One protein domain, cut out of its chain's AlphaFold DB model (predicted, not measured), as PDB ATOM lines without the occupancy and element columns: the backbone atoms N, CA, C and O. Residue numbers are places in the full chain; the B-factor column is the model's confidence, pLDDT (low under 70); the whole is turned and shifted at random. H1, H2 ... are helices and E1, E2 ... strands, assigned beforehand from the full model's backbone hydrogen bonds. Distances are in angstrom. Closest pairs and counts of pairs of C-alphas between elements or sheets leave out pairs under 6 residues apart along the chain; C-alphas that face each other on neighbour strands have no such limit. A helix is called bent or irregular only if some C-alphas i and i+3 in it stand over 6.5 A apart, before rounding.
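Overview. This is residues 150 to 200 and 221 to 282 of the 417 residues of an uncharacterized protein of Acidobacteria bacterium (UniProt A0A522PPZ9). A small three-stranded sheet has H1 and H2 over one face and its other face bare, while the long helical hairpin of H3 and H4 reaches away from it. The later part of H4 packs on H1 and on residues 234 to 235 of H2. The printed part has 113 residues, with three named strands followed by four named helices; the sheet, E2 E1 E3, is antiparallel, and the class is mostly helix. The whole is compact, with a radius of gyration of the C-alphas of 14.5 A and spans of 48 by 32 by 21 A.

Arrangement. The inner strand E1, residues 150 to 153, is antiparallel to E2, residues 160 to 164, its hairpin partner, with N 151 and O 162 2.8 A apart, and to E3, residues 173 to 175, with N 150 and O 175 2.8 A apart. Two layers, helices on one face of a sheet, are made with H1, residues 181 to 194, at a height of 9.7 A over the sheet and lying over E2, and H2, residues 221 to 235, at a height of 10.7 A over the sheet and lying over E1. The hub is H4, residues 259 to 282: its residues 268 to 275 touch H1 at a steep tilt of 62 degrees, closest at C-alphas 190 and 268, 6.3 A. H3, residues 240 to 255, touches H4 in a helical hairpin at a shallow tilt of 15 degrees, opposite ways, closest at C-alphas 250 and 262, 4.6 A. Every O i to N i+4 pair is within hydrogen-bond range in H3 and H4, against 9 of 10 in H1 and 8 of 11 in H2.

Along the chain. E1 begins at C-alpha 150, (132.746, 134.942, 166.644). H1 is 21.2 A long, H2 20.5 A, H3 22.8 A and H4 34.7 A, ending at C-alpha 282, (133.748, 121.787, 166.000). H2 is only just irregular, C-alphas 223 and 226 being 6.54 A apart.

Size, cuts and confidence. The C-alphas farthest apart, of Pro 169 and Tyr 257, are 48.6 A apart. Residues 201 to 220 are not printed, and C-alphas 200 and 221 are 18.5 A apart across that cut. No link printed whole is long. Mean pLDDT of the printed part is 76.4; 33 residues are under 70, among them 195 to 200, 221 to 225 and 277 to 282.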
ATOM      1  N   VAL A 150     132.474 133.893 167.628       82.06
ATOM      2  CA  VAL A 150     132.746 134.942 166.644       82.06
ATOM      3  C   VAL A 150     131.575 134.965 165.670       82.06
ATOM      4  O   VAL A 150     131.320 133.986 164.976       82.06
ATOM      5  N   LYS A 151     130.847 136.078 165.651       82.94
ATOM      6  CA  LYS A 151     129.743 136.354 164.731       82.94
ATOM      7  C   LYS A 151     130.281 137.128 163.535       82.94
ATOM      8  O   LYS A 151     130.923 138.164 163.722       82.94
ATOM      9  N   LEU A 152     129.996 136.629 162.340       81.19
ATOM     10  CA  LEU A 152     130.267 137.256 161.055       81.19
ATOM     11  C   LEU A 152     128.925 137.611 160.408       81.19
ATOM     12  O   LEU A 152     128.221 136.744 159.894       81.19
ATOM     13  N   ALA A 153     128.556 138.888 160.473       77.44
ATOM     14  CA  ALA A 153     127.355 139.390 159.818       77.44
ATOM     15  C   ALA A 153     127.675 139.716 158.355       77.44
ATOM     16  O   ALA A 153     128.390 140.681 158.089       77.44
ATOM     17  N   GLU A 154     127.164 138.900 157.433       67.56
ATOM     18  CA  GLU A 154     127.408 139.027 155.987       67.56
ATOM     19  C   GLU A 154     126.314 139.842 155.272       67.56
ATOM     20  O   GLU A 154     126.561 140.421 154.222       67.56
ATOM     21  N   VAL A 155     125.116 139.939 155.864       59.38
ATOM     22  CA  VAL A 155     123.893 140.509 155.249       59.38
ATOM     23  C   VAL A 155     123.778 142.035 155.449       59.38
ATOM     24  O   VAL A 155     122.695 142.607 155.500       59.38
ATOM     25  N   ARG A 156     124.901 142.743 155.585       56.56
ATOM     26  CA  ARG A 156     124.940 144.215 155.634       56.56
ATOM     27  C   ARG A 156     125.849 144.737 154.520       56.56
ATOM     28  O   ARG A 156     126.749 144.012 154.109       56.56
ATOM     29  N   PRO A 157     125.694 145.999 154.072       55.56
ATOM     30  CA  PRO A 157     126.582 146.595 153.066       55.56
ATOM     31  C   PRO A 157     128.075 146.564 153.452       55.56
ATOM     32  O   PRO A 157     128.926 146.741 152.587       55.56
ATOM     33  N   PHE A 158     128.393 146.300 154.727       61.25
ATOM     34  CA  PHE A 158     129.745 146.061 155.222       61.25
ATOM     35  C   PHE A 158     129.754 144.862 156.181       61.25
ATOM     36  O   PHE A 158     128.954 144.844 157.126       61.25
ATOM     37  N   PRO A 159     130.646 143.877 155.986       67.62
ATOM     38  CA  PRO A 159     130.702 142.703 156.843       67.62
ATOM     39  C   PRO A 159     131.271 143.059 158.221       67.62
ATOM     40  O   PRO A 159     132.248 143.801 158.338       67.62
ATOM     41  N   GLN A 160     130.666 142.525 159.284       75.69
ATOM     42  CA  GLN A 160     131.040 142.864 160.661       75.69
ATOM     43  C   GLN A 160     131.448 141.626 161.462       75.69
ATOM     44  O   GLN A 160     130.719 140.637 161.517       75.69
ATOM     45  N   LEU A 161     132.595 141.727 162.144       83.06
ATOM     46  CA  LEU A 161     133.068 140.748 163.123       83.06
ATOM     47  C   LEU A 161     132.781 141.232 164.545       83.06
ATOM     48  O   LEU A 161     133.302 142.270 164.971       83.06
ATOM     49  N   SER A 162     132.009 140.462 165.306       84.44
ATOM     50  CA  SER A 162     131.681 140.760 166.707       84.44
ATOM     51  C   SER A 162     131.706 139.511 167.581       84.44
ATOM     52  O   SER A 162     131.483 138.406 167.094       84.44
ATOM     53  N   VAL A 163     131.950 139.676 168.883       84.88
ATOM     54  CA  VAL A 163     131.763 138.578 169.839       84.88
ATOM     55  C   VAL A 163     130.282 138.474 170.174       84.88
ATOM     56  O   VAL A 163     129.688 139.454 170.617       84.88
ATOM     57  N   ALA A 164     129.703 137.289 170.017       76.31
ATOM     58  CA  ALA A 164     128.331 137.009 170.414       76.31
ATOM     59  C   ALA A 164     128.300 135.909 171.477       76.31
ATOM     60  O   ALA A 164     128.999 134.908 171.371       76.31
ATOM     61  N   ARG A 165     127.479 136.081 172.515       72.94
ATOM     62  CA  ARG A 165     127.215 135.017 173.503       72.94
ATOM     63  C   ARG A 165     125.945 134.229 173.175       72.94
ATOM     64  O   ARG A 165     125.747 133.151 173.714       72.94
ATOM     65  N   ARG A 166     125.095 134.731 172.281       62.03
ATOM     66  CA  ARG A 166     123.885 134.048 171.813       62.03
ATOM     67  C   ARG A 166     123.887 133.997 170.288       62.03
ATOM     68  O   ARG A 166     124.364 134.931 169.646       62.03
ATOM     69  N   MET A 167     123.403 132.885 169.741       62.41
ATOM     70  CA  MET A 167     123.127 132.750 168.311       62.41
ATOM     71  C   MET A 167     121.708 133.260 168.069       62.41
ATOM     72  O   MET A 167     120.787 132.828 168.760       62.41
ATOM     73  N   GLU A 168     121.552 134.190 167.137       68.50
ATOM     74  CA  GLU A 168     120.269 134.789 166.767       68.50
ATOM     75  C   GLU A 168     119.936 134.373 165.327       68.50
ATOM     76  O   GLU A 168     120.854 134.138 164.539       68.50
ATOM     77  N   PRO A 169     118.651 134.242 164.958       61.75
ATOM     78  CA  PRO A 169     118.240 133.924 163.592       61.75
ATOM     79  C   PRO A 169     118.310 135.178 162.702       61.75
ATOM     80  O   PRO A 169     117.319 135.601 162.118       61.75
ATOM     81  N   ASP A 170     119.478 135.813 162.636       68.06
ATOM     82  CA  ASP A 170     119.697 137.108 161.982       68.06
ATOM     83  C   ASP A 170     120.442 137.000 160.639       68.06
ATOM     84  O   ASP A 170     120.859 138.005 160.061       68.06
ATOM     85  N   GLY A 171     120.635 135.772 160.152       66.31
ATOM     86  CA  GLY A 171     121.364 135.484 158.917       66.31
ATOM     87  C   GLY A 171     122.886 135.630 159.027       66.31
ATOM     88  O   GLY A 171     123.571 135.522 158.012       66.31
ATOM     89  N   ALA A 172     123.439 135.868 160.224       72.38
ATOM     90  CA  ALA A 172     124.881 135.886 160.440       72.38
ATOM     91  C   ALA A 172     125.454 134.470 160.615       72.38
ATOM     92  O   ALA A 172     124.805 133.557 161.130       72.38
ATOM     93  N   SER A 173     126.721 134.303 160.244       74.31
ATOM     94  CA  SER A 173     127.473 133.075 160.503       74.31
ATOM     95  C   SER A 173     128.115 133.136 161.888       74.31
ATOM     96  O   SER A 173     128.764 134.122 162.241       74.31
ATOM     97  N   TYR A 174     127.970 132.073 162.678       73.00
ATOM     98  CA  TYR A 174     128.533 131.971 164.026       73.00
ATOM     99  C   TYR A 174     129.599 130.874 164.074       73.00
ATOM    100  O   TYR A 174     129.339 129.729 163.715       73.00
ATOM    101  N   TYR A 175     130.790 131.223 164.555       74.56
ATOM    102  CA  TYR A 175     131.941 130.327 164.675       74.56
ATOM    103  C   TYR A 175     132.340 130.183 166.142       74.56
ATOM    104  O   TYR A 175     132.314 131.159 166.895       74.56
ATOM    105  N   GLY A 176     132.703 128.971 166.560       71.69
ATOM    106  CA  GLY A 176     133.021 128.646 167.952       71.69
ATOM    107  C   GLY A 176     132.088 127.575 168.530       71.69
ATOM    108  O   GLY A 176     131.457 126.842 167.764       71.69
ATOM    109  N   PRO A 177     131.976 127.464 169.865       69.50
ATOM    110  CA  PRO A 177     132.437 128.411 170.892       69.50
ATOM    111  C   PRO A 177     133.965 128.470 171.051       69.50
ATOM    112  O   PRO A 177     134.636 127.449 170.955       69.50
ATOM    113  N   PHE A 178     134.519 129.655 171.342       71.62
ATOM    114  CA  PHE A 178     135.960 129.823 171.571       71.62
ATOM    115  C   PHE A 178     136.313 129.847 173.059       71.62
ATOM    116  O   PHE A 178     135.738 130.603 173.849       71.62
ATOM    117  N   ILE A 179     137.301 129.028 173.430       61.62
ATOM    118  CA  ILE A 179     137.735 128.835 174.820       61.62
ATOM    119  C   ILE A 179     139.256 129.006 174.947       61.62
ATOM    120  O   ILE A 179     139.989 128.442 174.136       61.62
ATOM    121  N   PRO A 180     139.771 129.735 175.958       65.75
ATOM    122  CA  PRO A 180     139.051 130.481 177.004       65.75
ATOM    123  C   PRO A 180     138.227 131.639 176.430       65.75
ATOM    124  O   PRO A 180     138.422 132.012 175.281       65.75
ATOM    125  N   ALA A 181     137.333 132.247 177.219       67.50
ATOM    126  CA  ALA A 181     136.445 133.313 176.729       67.50
ATOM    127  C   ALA A 181     137.194 134.489 176.061       67.50
ATOM    128  O   ALA A 181     136.673 135.131 175.153       67.50
ATOM    129  N   GLY A 182     138.445 134.747 176.460       77.25
ATOM    130  CA  GLY A 182     139.308 135.742 175.818       77.25
ATOM    131  C   GLY A 182     139.735 135.392 174.384       77.25
ATOM    132  O   GLY A 182     140.090 136.293 173.630       77.25
ATOM    133  N   LEU A 183     139.679 134.119 173.980       81.25
ATOM    134  CA  LEU A 183     140.125 133.661 172.665       81.25
ATOM    135  C   LEU A 183     139.260 134.234 171.536       81.25
ATOM    136  O   LEU A 183     139.816 134.687 170.544       81.25
ATOM    137  N   ALA A 184     137.935 134.328 171.708       84.38
ATOM    138  CA  ALA A 184     137.064 134.979 170.719       84.38
ATOM    139  C   ALA A 184     137.489 136.434 170.451       84.38
ATOM    140  O   ALA A 184     137.564 136.876 169.304       84.38
ATOM    141  N   TYR A 185     137.825 137.174 171.513       86.44
ATOM    142  CA  TYR A 185     138.303 138.552 171.406       86.44
ATOM    143  C   TYR A 185     139.688 138.628 170.750       86.44
ATOM    144  O   TYR A 185     139.933 139.516 169.935       86.44
ATOM    145  N   GLN A 186     140.586 137.687 171.064       87.06
ATOM    146  CA  GLN A 186     141.903 137.585 170.429       87.06
ATOM    147  C   GLN A 186     141.791 137.279 168.933       87.06
ATOM    148  O   GLN A 186     142.470 137.920 168.135       87.06
ATOM    149  N   ILE A 187     140.897 136.365 168.545       87.25
ATOM    150  CA  ILE A 187     140.633 136.013 167.146       87.25
ATOM    151  C   ILE A 187     140.110 137.225 166.386       87.25
ATOM    152  O   ILE A 187     140.681 137.584 165.364       87.25
ATOM    153  N   ILE A 188     139.100 137.929 166.906       86.88
ATOM    154  CA  ILE A 188     138.598 139.148 166.252       86.88
ATOM    155  C   ILE A 188     139.701 140.200 166.121       86.88
ATOM    156  O   ILE A 188     139.807 140.841 165.079       86.88
ATOM    157  N   LYS A 189     140.548 140.366 167.143       84.94
ATOM    158  CA  LYS A 189     141.681 141.302 167.094       84.94
ATOM    159  C   LYS A 189     142.683 140.933 165.995       84.94
ATOM    160  O   LYS A 189     143.171 141.831 165.311       84.94
ATOM    161  N   VAL A 190     142.974 139.644 165.823       84.69
ATOM    162  CA  VAL A 190     143.843 139.131 164.754       84.69
ATOM    163  C   VAL A 190     143.203 139.344 163.382       84.69
ATOM    164  O   VAL A 190     143.821 139.955 162.515       84.69
ATOM    165  N   LEU A 191     141.945 138.932 163.205       82.69
ATOM    166  CA  LEU A 191     141.229 139.034 161.931       82.69
ATOM    167  C   LEU A 191     141.059 140.490 161.478       82.69
ATOM    168  O   LEU A 191     141.348 140.809 160.328       82.69
ATOM    169  N   ARG A 192     140.683 141.402 162.386       77.69
ATOM    170  CA  ARG A 192     140.563 142.837 162.069       77.69
ATOM    171  C   ARG A 192     141.883 143.461 161.628       77.69
ATOM    172  O   ARG A 192     141.870 144.384 160.830       77.69
ATOM    173  N   ARG A 193     143.009 142.990 162.170       73.19
ATOM    174  CA  ARG A 193     144.339 143.510 161.832       73.19
ATOM    175  C   ARG A 193     144.865 142.955 160.512       73.19
ATOM    176  O   ARG A 193     145.628 143.642 159.848       73.19
ATOM    177  N   TYR A 194     144.503 141.721 160.168       71.12
ATOM    178  CA  TYR A 194     144.989 141.066 158.956       71.12
ATOM    179  C   TYR A 194     144.178 141.447 157.707       71.12
ATOM    180  O   TYR A 194     144.757 141.544 156.634       71.12
ATOM    181  N   PHE A 195     142.873 141.714 157.851       64.81
ATOM    182  CA  PHE A 195     141.953 141.984 156.731       64.81
ATOM    183  C   PHE A 195     141.323 143.389 156.751       64.81
ATOM    184  O   PHE A 195     140.285 143.600 156.138       64.81
ATOM    185  N   ASP A 196     141.886 144.329 157.519       59.97
ATOM    186  CA  ASP A 196     141.450 145.740 157.599       59.97
ATOM    187  C   ASP A 196     139.917 145.947 157.729       59.97
ATOM    188  O   ASP A 196     139.316 146.861 157.160       59.97
ATOM    189  N   PHE A 197     139.250 145.089 158.517       59.12
ATOM    190  CA  PHE A 197     137.804 145.194 158.747       59.12
ATOM    191  C   PHE A 197     137.441 146.503 159.479       59.12
ATOM    192  O   PHE A 197     138.127 146.877 160.442       59.12
ATOM    193  N   PRO A 198     136.309 147.151 159.129       48.72
ATOM    194  CA  PRO A 198     135.821 148.336 159.830       48.72
ATOM    195  C   PRO A 198     135.643 148.080 161.340       48.72
ATOM    196  O   PRO A 198     135.043 147.085 161.754       48.72
ATOM    197  N   GLY A 199     136.171 148.980 162.179       46.09
ATOM    198  CA  GLY A 199     136.145 148.865 163.647       46.09
ATOM    199  C   GLY A 199     137.458 148.403 164.293       46.09
ATOM    200  O   GLY A 199     137.472 148.038 165.475       46.09
ATOM    201  N   SER A 200     138.572 148.391 163.554       37.94
ATOM    202  CA  SER A 200     139.901 148.436 164.167       37.94
ATOM    203  C   SER A 200     140.116 149.837 164.756       37.94
ATOM    204  O   SER A 200     139.791 150.845 164.135       37.94
ATOM    205  N   ALA A 221     131.580 146.683 148.246       47.59
ATOM    206  CA  ALA A 221     130.924 145.378 148.306       47.59
ATOM    207  C   ALA A 221     131.750 144.268 147.624       47.59
ATOM    208  O   ALA A 221     131.776 143.147 148.122       47.59
ATOM    209  N   ILE A 222     132.458 144.579 146.532       48.12
ATOM    210  CA  ILE A 222     133.332 143.630 145.819       48.12
ATOM    211  C   ILE A 222     134.671 143.457 146.552       48.12
ATOM    212  O   ILE A 222     135.135 142.329 146.708       48.12
ATOM    213  N   ILE A 223     135.260 144.546 147.064       52.47
ATOM    214  CA  ILE A 223     136.549 144.523 147.784       52.47
ATOM    215  C   ILE A 223     136.475 143.630 149.032       52.47
ATOM    216  O   ILE A 223     137.396 142.859 149.291       52.47
ATOM    217  N   TYR A 224     135.359 143.653 149.766       61.28
ATOM    218  CA  TYR A 224     135.230 142.866 150.994       61.28
ATOM    219  C   TYR A 224     134.824 141.404 150.782       61.28
ATOM    220  O   TYR A 224     134.975 140.609 151.707       61.28
ATOM    221  N   GLN A 225     134.313 141.003 149.613       67.31
ATOM    222  CA  GLN A 225     133.880 139.613 149.395       67.31
ATOM    223  C   GLN A 225     135.040 138.618 149.482       67.31
ATOM    224  O   GLN A 225     134.885 137.530 150.043       67.31
ATOM    225  N   ASP A 226     136.205 139.000 148.964       71.62
ATOM    226  CA  ASP A 226     137.394 138.155 148.988       71.62
ATOM    227  C   ASP A 226     137.983 138.055 150.405       71.62
ATOM    228  O   ASP A 226     138.349 136.967 150.856       71.62
ATOM    229  N   ASP A 227     137.964 139.153 151.163       73.25
ATOM    230  CA  ASP A 227     138.374 139.170 152.570       73.25
ATOM    231  C   ASP A 227     137.403 138.399 153.466       73.25
ATOM    232  O   ASP A 227     137.829 137.631 154.327       73.25
ATOM    233  N   VAL A 228     136.093 138.508 153.227       75.56
ATOM    234  CA  VAL A 228     135.072 137.691 153.900       75.56
ATOM    235  C   VAL A 228     135.283 136.212 153.600       75.56
ATOM    236  O   VAL A 228     135.220 135.392 154.517       75.56
ATOM    237  N   ARG A 229     135.587 135.850 152.347       77.62
ATOM    238  CA  ARG A 229     135.888 134.463 151.970       77.62
ATOM    239  C   ARG A 229     137.127 133.945 152.704       77.62
ATOM    240  O   ARG A 229     137.084 132.840 153.245       77.62
ATOM    241  N   LYS A 230     138.200 134.738 152.782       78.38
ATOM    242  CA  LYS A 230     139.430 134.381 153.514       78.38
ATOM    243  C   LYS A 230     139.188 134.274 155.021       78.38
ATOM    244  O   LYS A 230     139.587 133.284 155.630       78.38
ATOM    245  N   VAL A 231     138.468 135.223 155.621       82.06
ATOM    246  CA  VAL A 231     138.079 135.185 157.042       82.06
ATOM    247  C   VAL A 231     137.221 133.965 157.353       82.06
ATOM    248  O   VAL A 231     137.467 133.286 158.349       82.06
ATOM    249  N   ARG A 232     136.254 133.639 156.492       80.00
ATOM    250  CA  ARG A 232     135.462 132.411 156.600       80.00
ATOM    251  C   ARG A 232     136.362 131.182 156.557       80.00
ATOM    252  O   ARG A 232     136.226 130.317 157.415       80.00
ATOM    253  N   GLY A 233     137.288 131.119 155.599       78.56
ATOM    254  CA  GLY A 233     138.253 130.025 155.477       78.56
ATOM    255  C   GLY A 233     139.055 129.819 156.762       78.56
ATOM    256  O   GLY A 233     139.111 128.701 157.277       78.56
ATOM    257  N   LEU A 234     139.570 130.909 157.334       83.44
ATOM    258  CA  LEU A 234     140.301 130.906 158.600       83.44
ATOM    259  C   LEU A 234     139.438 130.448 159.779       83.44
ATOM    260  O   LEU A 234     139.846 129.562 160.526       83.44
ATOM    261  N   LEU A 235     138.231 130.999 159.928       79.31
ATOM    262  CA  LEU A 235     137.290 130.611 160.986       79.31
ATOM    263  C   LEU A 235     136.813 129.153 160.850       79.31
ATOM    264  O   LEU A 235     136.421 128.540 161.839       79.31
ATOM    265  N   GLN A 236     136.882 128.585 159.643       71.69
ATOM    266  CA  GLN A 236     136.637 127.168 159.354       71.69
ATOM    267  C   GLN A 236     137.881 126.277 159.521       71.69
ATOM    268  O   GLN A 236     137.788 125.068 159.309       71.69
ATOM    269  N   GLY A 237     139.023 126.846 159.920       72.44
ATOM    270  CA  GLY A 237     140.244 126.115 160.257       72.44
ATOM    271  C   GLY A 237     141.313 126.059 159.166       72.44
ATOM    272  O   GLY A 237     142.350 125.454 159.408       72.44
ATOM    273  N   HIS A 238     141.113 126.696 158.009       79.06
ATOM    274  CA  HIS A 238     142.117 126.760 156.937       79.06
ATOM    275  C   HIS A 238     143.143 127.862 157.243       79.06
ATOM    276  O   HIS A 238     143.083 128.949 156.673       79.06
ATOM    277  N   THR A 239     144.038 127.625 158.208       83.62
ATOM    278  CA  THR A 239     144.987 128.637 158.718       83.62
ATOM    279  C   THR A 239     146.425 128.443 158.255       83.62
ATOM    280  O   THR A 239     147.267 129.289 158.539       83.62
ATOM    281  N   GLU A 240     146.720 127.373 157.519       83.94
ATOM    282  CA  GLU A 240     148.069 126.980 157.106       83.94
ATOM    283  C   GLU A 240     148.805 128.092 156.353       83.94
ATOM    284  O   GLU A 240     149.951 128.409 156.674       83.94
ATOM    285  N   GLU A 241     148.152 128.701 155.364       84.50
ATOM    286  CA  GLU A 241     148.750 129.770 154.559       84.50
ATOM    287  C   GLU A 241     148.980 131.039 155.382       84.50
ATOM    288  O   GLU A 241     150.060 131.625 155.323       84.50
ATOM    289  N   ALA A 242     148.011 131.413 156.222       84.25
ATOM    290  CA  ALA A 242     148.136 132.572 157.100       84.25
ATOM    291  C   ALA A 242     149.245 132.385 158.145       84.25
ATOM    292  O   ALA A 242     150.013 133.308 158.399       84.25
ATOM    293  N   ILE A 243     149.381 131.187 158.726       88.31
ATOM    294  CA  ILE A 243     150.471 130.880 159.660       88.31
ATOM    295  C   ILE A 243     151.820 131.003 158.947       88.31
ATOM    296  O   ILE A 243     152.727 131.634 159.491       88.31
ATOM    297  N   LYS A 244     151.954 130.470 157.724       90.00
ATOM    298  CA  LYS A 244     153.193 130.573 156.933       90.00
ATOM    299  C   LYS A 244     153.566 132.026 156.635       90.00
ATOM    300  O   LYS A 244     154.721 132.402 156.833       90.00
ATOM    301  N   ASP A 245     152.605 132.840 156.204       86.44
ATOM    302  CA  ASP A 245     152.815 134.265 155.922       86.44
ATOM    303  C   ASP A 245     153.247 135.045 157.174       86.44
ATOM    304  O   ASP A 245     154.282 135.718 157.183       86.44
ATOM    305  N   VAL A 246     152.506 134.898 158.277       87.19
ATOM    306  CA  VAL A 246     152.808 135.591 159.539       87.19
ATOM    307  C   VAL A 246     154.158 135.143 160.108       87.19
ATOM    308  O   VAL A 246     154.902 135.974 160.627       87.19
ATOM    309  N   SER A 247     154.516 133.866 159.956       91.25
ATOM    310  CA  SER A 247     155.825 133.334 160.364       91.25
ATOM    311  C   SER A 247     156.969 133.973 159.583       91.25
ATOM    312  O   SER A 247     157.957 134.390 160.182       91.25
ATOM    313  N   ARG A 248     156.821 134.128 158.260       93.94
ATOM    314  CA  ARG A 248     157.826 134.802 157.428       93.94
ATOM    315  C   ARG A 248     158.035 136.250 157.874       93.94
ATOM    316  O   ARG A 248     159.167 136.679 158.056       93.94
ATOM    317  N   ARG A 249     156.946 136.989 158.093       88.81
ATOM    318  CA  ARG A 249     156.993 138.389 158.552       88.81
ATOM    319  C   ARG A 249     157.610 138.525 159.943       88.81
ATOM    320  O   ARG A 249     158.319 139.489 160.201       88.81
ATOM    321  N   MET A 250     157.348 137.564 160.830       93.56
ATOM    322  CA  MET A 250     157.928 137.525 162.173       93.56
ATOM    323  C   MET A 250     159.449 137.362 162.117       93.56
ATOM    324  O   MET A 250     160.147 138.071 162.834       93.56
ATOM    325  N   LEU A 251     159.943 136.456 161.264       93.69
ATOM    326  CA  LEU A 251     161.379 136.240 161.068       93.69
ATOM    327  C   LEU A 251     162.053 137.499 160.515       93.69
ATOM    328  O   LEU A 251     163.001 137.974 161.121       93.69
ATOM    329  N   LEU A 252     161.481 138.121 159.478       94.75
ATOM    330  CA  LEU A 252     161.989 139.389 158.936       94.75
ATOM    331  C   LEU A 252     162.034 140.507 159.992       94.75
ATOM    332  O   LEU A 252     163.020 141.226 160.101       94.75
ATOM    333  N   ALA A 253     160.984 140.651 160.807       91.19
ATOM    334  CA  ALA A 253     160.980 141.624 161.900       91.19
ATOM    335  C   ALA A 253     162.050 141.314 162.961       91.19
ATOM    336  O   ALA A 253     162.615 142.237 163.539       91.19
ATOM    337  N   SER A 254     162.338 140.036 163.214       94.44
ATOM    338  CA  SER A 254     163.415 139.619 164.116       94.44
ATOM    339  C   SER A 254     164.796 139.940 163.540       94.44
ATOM    340  O   SER A 254     165.638 140.450 164.276       94.44
ATOM    341  N   ASP A 255     165.010 139.682 162.248       95.31
ATOM    342  CA  ASP A 255     166.269 139.964 161.543       95.31
ATOM    343  C   ASP A 255     166.564 141.471 161.494       95.31
ATOM    344  O   ASP A 255     167.710 141.898 161.599       95.31
ATOM    345  N   GLU A 256     165.519 142.295 161.415       96.62
ATOM    346  CA  GLU A 256     165.608 143.758 161.480       96.62
ATOM    347  C   GLU A 256     165.613 144.320 162.917       96.62
ATOM    348  O   GLU A 256     165.415 145.520 163.115       96.62
ATOM    349  N   TYR A 257     165.797 143.480 163.942       94.88
ATOM    350  CA  TYR A 257     165.814 143.871 165.361       94.88
ATOM    351  C   TYR A 257     164.520 144.556 165.865       94.88
ATOM    352  O   TYR A 257     164.500 145.210 166.911       94.88
ATOM    353  N   ARG A 258     163.388 144.365 165.174       94.44
ATOM    354  CA  ARG A 258     162.050 144.870 165.542       94.44
ATOM    355  C   ARG A 258     161.324 143.893 166.476       94.44
ATOM    356  O   ARG A 258     160.254 143.363 166.164       94.44
ATOM    357  N   PHE A 259     161.884 143.664 167.664       89.69
ATOM    358  CA  PHE A 259     161.420 142.621 168.595       89.69
ATOM    359  C   PHE A 259     159.968 142.771 169.067       89.69
ATOM    360  O   PHE A 259     159.266 141.772 169.236       89.69
ATOM    361  N   GLU A 260     159.473 143.999 169.247       90.06
ATOM    362  CA  GLU A 260     158.064 144.208 169.601       90.06
ATOM    363  C   GLU A 260     157.114 143.724 168.503       90.06
ATOM    364  O   GLU A 260     156.068 143.136 168.786       90.06
ATOM    365  N   GLU A 261     157.466 143.979 167.244       85.31
ATOM    366  CA  GLU A 261     156.684 143.541 166.095       85.31
ATOM    367  C   GLU A 261     156.751 142.021 165.947       85.31
ATOM    368  O   GLU A 261     155.706 141.379 165.820       85.31
ATOM    369  N   ALA A 262     157.944 141.438 166.085       88.19
ATOM    370  CA  ALA A 262     158.132 139.991 166.091       88.19
ATOM    371  C   ALA A 262     157.284 139.313 167.185       88.19
ATOM    372  O   ALA A 262     156.538 138.379 166.898       88.19
ATOM    373  N   ASN A 263     157.280 139.830 168.419       88.25
ATOM    374  CA  ASN A 263     156.468 139.276 169.507       88.25
ATOM    375  C   ASN A 263     154.949 139.412 169.251       88.25
ATOM    376  O   ASN A 263     154.153 138.524 169.585       88.25
ATOM    377  N   ARG A 264     154.518 140.509 168.612       84.50
ATOM    378  CA  ARG A 264     153.117 140.689 168.179       84.50
ATOM    379  C   ARG A 264     152.723 139.666 167.107       84.50
ATOM    380  O   ARG A 264     151.616 139.129 167.180       84.50
ATOM    381  N   LEU A 265     153.598 139.388 166.140       86.75
ATOM    382  CA  LEU A 265     153.375 138.394 165.082       86.75
ATOM    383  C   LEU A 265     153.408 136.964 165.638       86.75
ATOM    384  O   LEU A 265     152.522 136.171 165.326       86.75
ATOM    385  N   TRP A 266     154.322 136.664 166.560       88.25
ATOM    386  CA  TRP A 266     154.352 135.398 167.294       88.25
ATOM    387  C   TRP A 266     153.042 135.138 168.047       88.25
ATOM    388  O   TRP A 266     152.442 134.066 167.954       88.25
ATOM    389  N   SER A 267     152.531 136.159 168.742       87.25
ATOM    390  CA  SER A 267     151.240 136.078 169.432       87.25
ATOM    391  C   SER A 267     150.080 135.818 168.462       87.25
ATOM    392  O   SER A 267     149.143 135.099 168.806       87.25
ATOM    393  N   CYS A 268     150.144 136.374 167.248       87.00
ATOM    394  CA  CYS A 268     149.171 136.130 166.185       87.00
ATOM    395  C   CYS A 268     149.184 134.660 165.736       87.00
ATOM    396  O   CYS A 268     148.123 134.036 165.678       87.00
ATOM    397  N   ILE A 269     150.373 134.084 165.516       88.38
ATOM    398  CA  ILE A 269     150.544 132.669 165.139       88.38
ATOM    399  C   ILE A 269     149.859 131.760 166.160       88.38
ATOM    400  O   ILE A 269     149.024 130.940 165.786       88.38
ATOM    401  N   ARG A 270     150.096 131.977 167.461       88.62
ATOM    402  CA  ARG A 270     149.476 131.154 168.519       88.62
ATOM    403  C   ARG A 270     147.951 131.230 168.534       88.62
ATOM    404  O   ARG A 270     147.288 130.269 168.922       88.62
ATOM    405  N   VAL A 271     147.373 132.372 168.165       88.19
ATOM    406  CA  VAL A 271     145.912 132.523 168.062       88.19
ATOM    407  C   VAL A 271     145.380 131.758 166.848       88.19
ATOM    408  O   VAL A 271     144.367 131.073 166.974       88.19
ATOM    409  N   LEU A 272     146.068 131.822 165.703       86.88
ATOM    410  CA  LEU A 272     145.703 131.073 164.493       86.88
ATOM    411  C   LEU A 272     145.799 129.554 164.700       86.88
ATOM    412  O   LEU A 272     144.930 128.815 164.238       86.88
ATOM    413  N   GLU A 273     146.810 129.087 165.434       83.38
ATOM    414  CA  GLU A 273     146.960 127.676 165.810       83.38
ATOM    415  C   GLU A 273     145.801 127.201 166.691       83.38
ATOM    416  O   GLU A 273     145.144 126.213 166.362       83.38
ATOM    417  N   LYS A 274     145.472 127.953 167.751       80.94
ATOM    418  CA  LYS A 274     144.328 127.647 168.629       80.94
ATOM    419  C   LYS A 274     142.994 127.660 167.887       80.94
ATOM    420  O   LYS A 274     142.124 126.836 168.158       80.94
ATOM    421  N   MET A 275     142.821 128.594 166.952       81.44
ATOM    422  CA  MET A 275     141.626 128.664 166.111       81.44
ATOM    423  C   MET A 275     141.488 127.414 165.234       81.44
ATOM    424  O   MET A 275     140.399 126.851 165.156       81.44
ATOM    425  N   ARG A 276     142.586 126.936 164.635       80.75
ATOM    426  CA  ARG A 276     142.608 125.692 163.853       80.75
ATOM    427  C   ARG A 276     142.259 124.470 164.695       80.75
ATOM    428  O   ARG A 276     141.451 123.644 164.273       80.75
ATOM    429  N   GLU A 277     142.839 124.362 165.888       68.38
ATOM    430  CA  GLU A 277     142.530 123.280 166.831       68.38
ATOM    431  C   GLU A 277     141.030 123.236 167.165       68.38
ATOM    432  O   GLU A 277     140.420 122.166 167.134       68.38
ATOM    433  N   GLN A 278     140.412 124.395 167.410       66.69
ATOM    434  CA  GLN A 278     138.987 124.478 167.743       66.69
ATOM    435  C   GLN A 278     138.059 124.260 166.545       66.69
ATOM    436  O   GLN A 278     137.046 123.576 166.685       66.69
ATOM    437  N   ALA A 279     138.407 124.756 165.357       61.94
ATOM    438  CA  ALA A 279     137.626 124.509 164.146       61.94
ATOM    439  C   ALA A 279     137.584 123.013 163.776       61.94
ATOM    440  O   ALA A 279     136.538 122.495 163.379       61.94
ATOM    441  N   ASN A 280     138.689 122.290 163.984       56.88
ATOM    442  CA  ASN A 280     138.742 120.844 163.773       56.88
ATOM    443  C   ASN A 280     137.907 120.061 164.799       56.88
ATOM    444  O   ASN A 280     137.296 119.056 164.440       56.88
ATOM    445  N   ALA A 281     137.828 120.528 166.048       50.69
ATOM    446  CA  ALA A 281     136.970 119.926 167.071       50.69
ATOM    447  C   ALA A 281     135.467 120.190 166.826       50.69
ATOM    448  O   ALA A 281     134.629 119.355 167.166       50.69
ATOM    449  N   ALA A 282     135.124 121.329 166.211       45.50
ATOM    450  CA  ALA A 282     133.748 121.787 166.000       45.50
ATOM    451  C   ALA A 282     133.110 121.359 164.663       45.50
ATOM    452  O   ALA A 282     131.930 121.640 164.444       45.50
TER     453      ALA A 282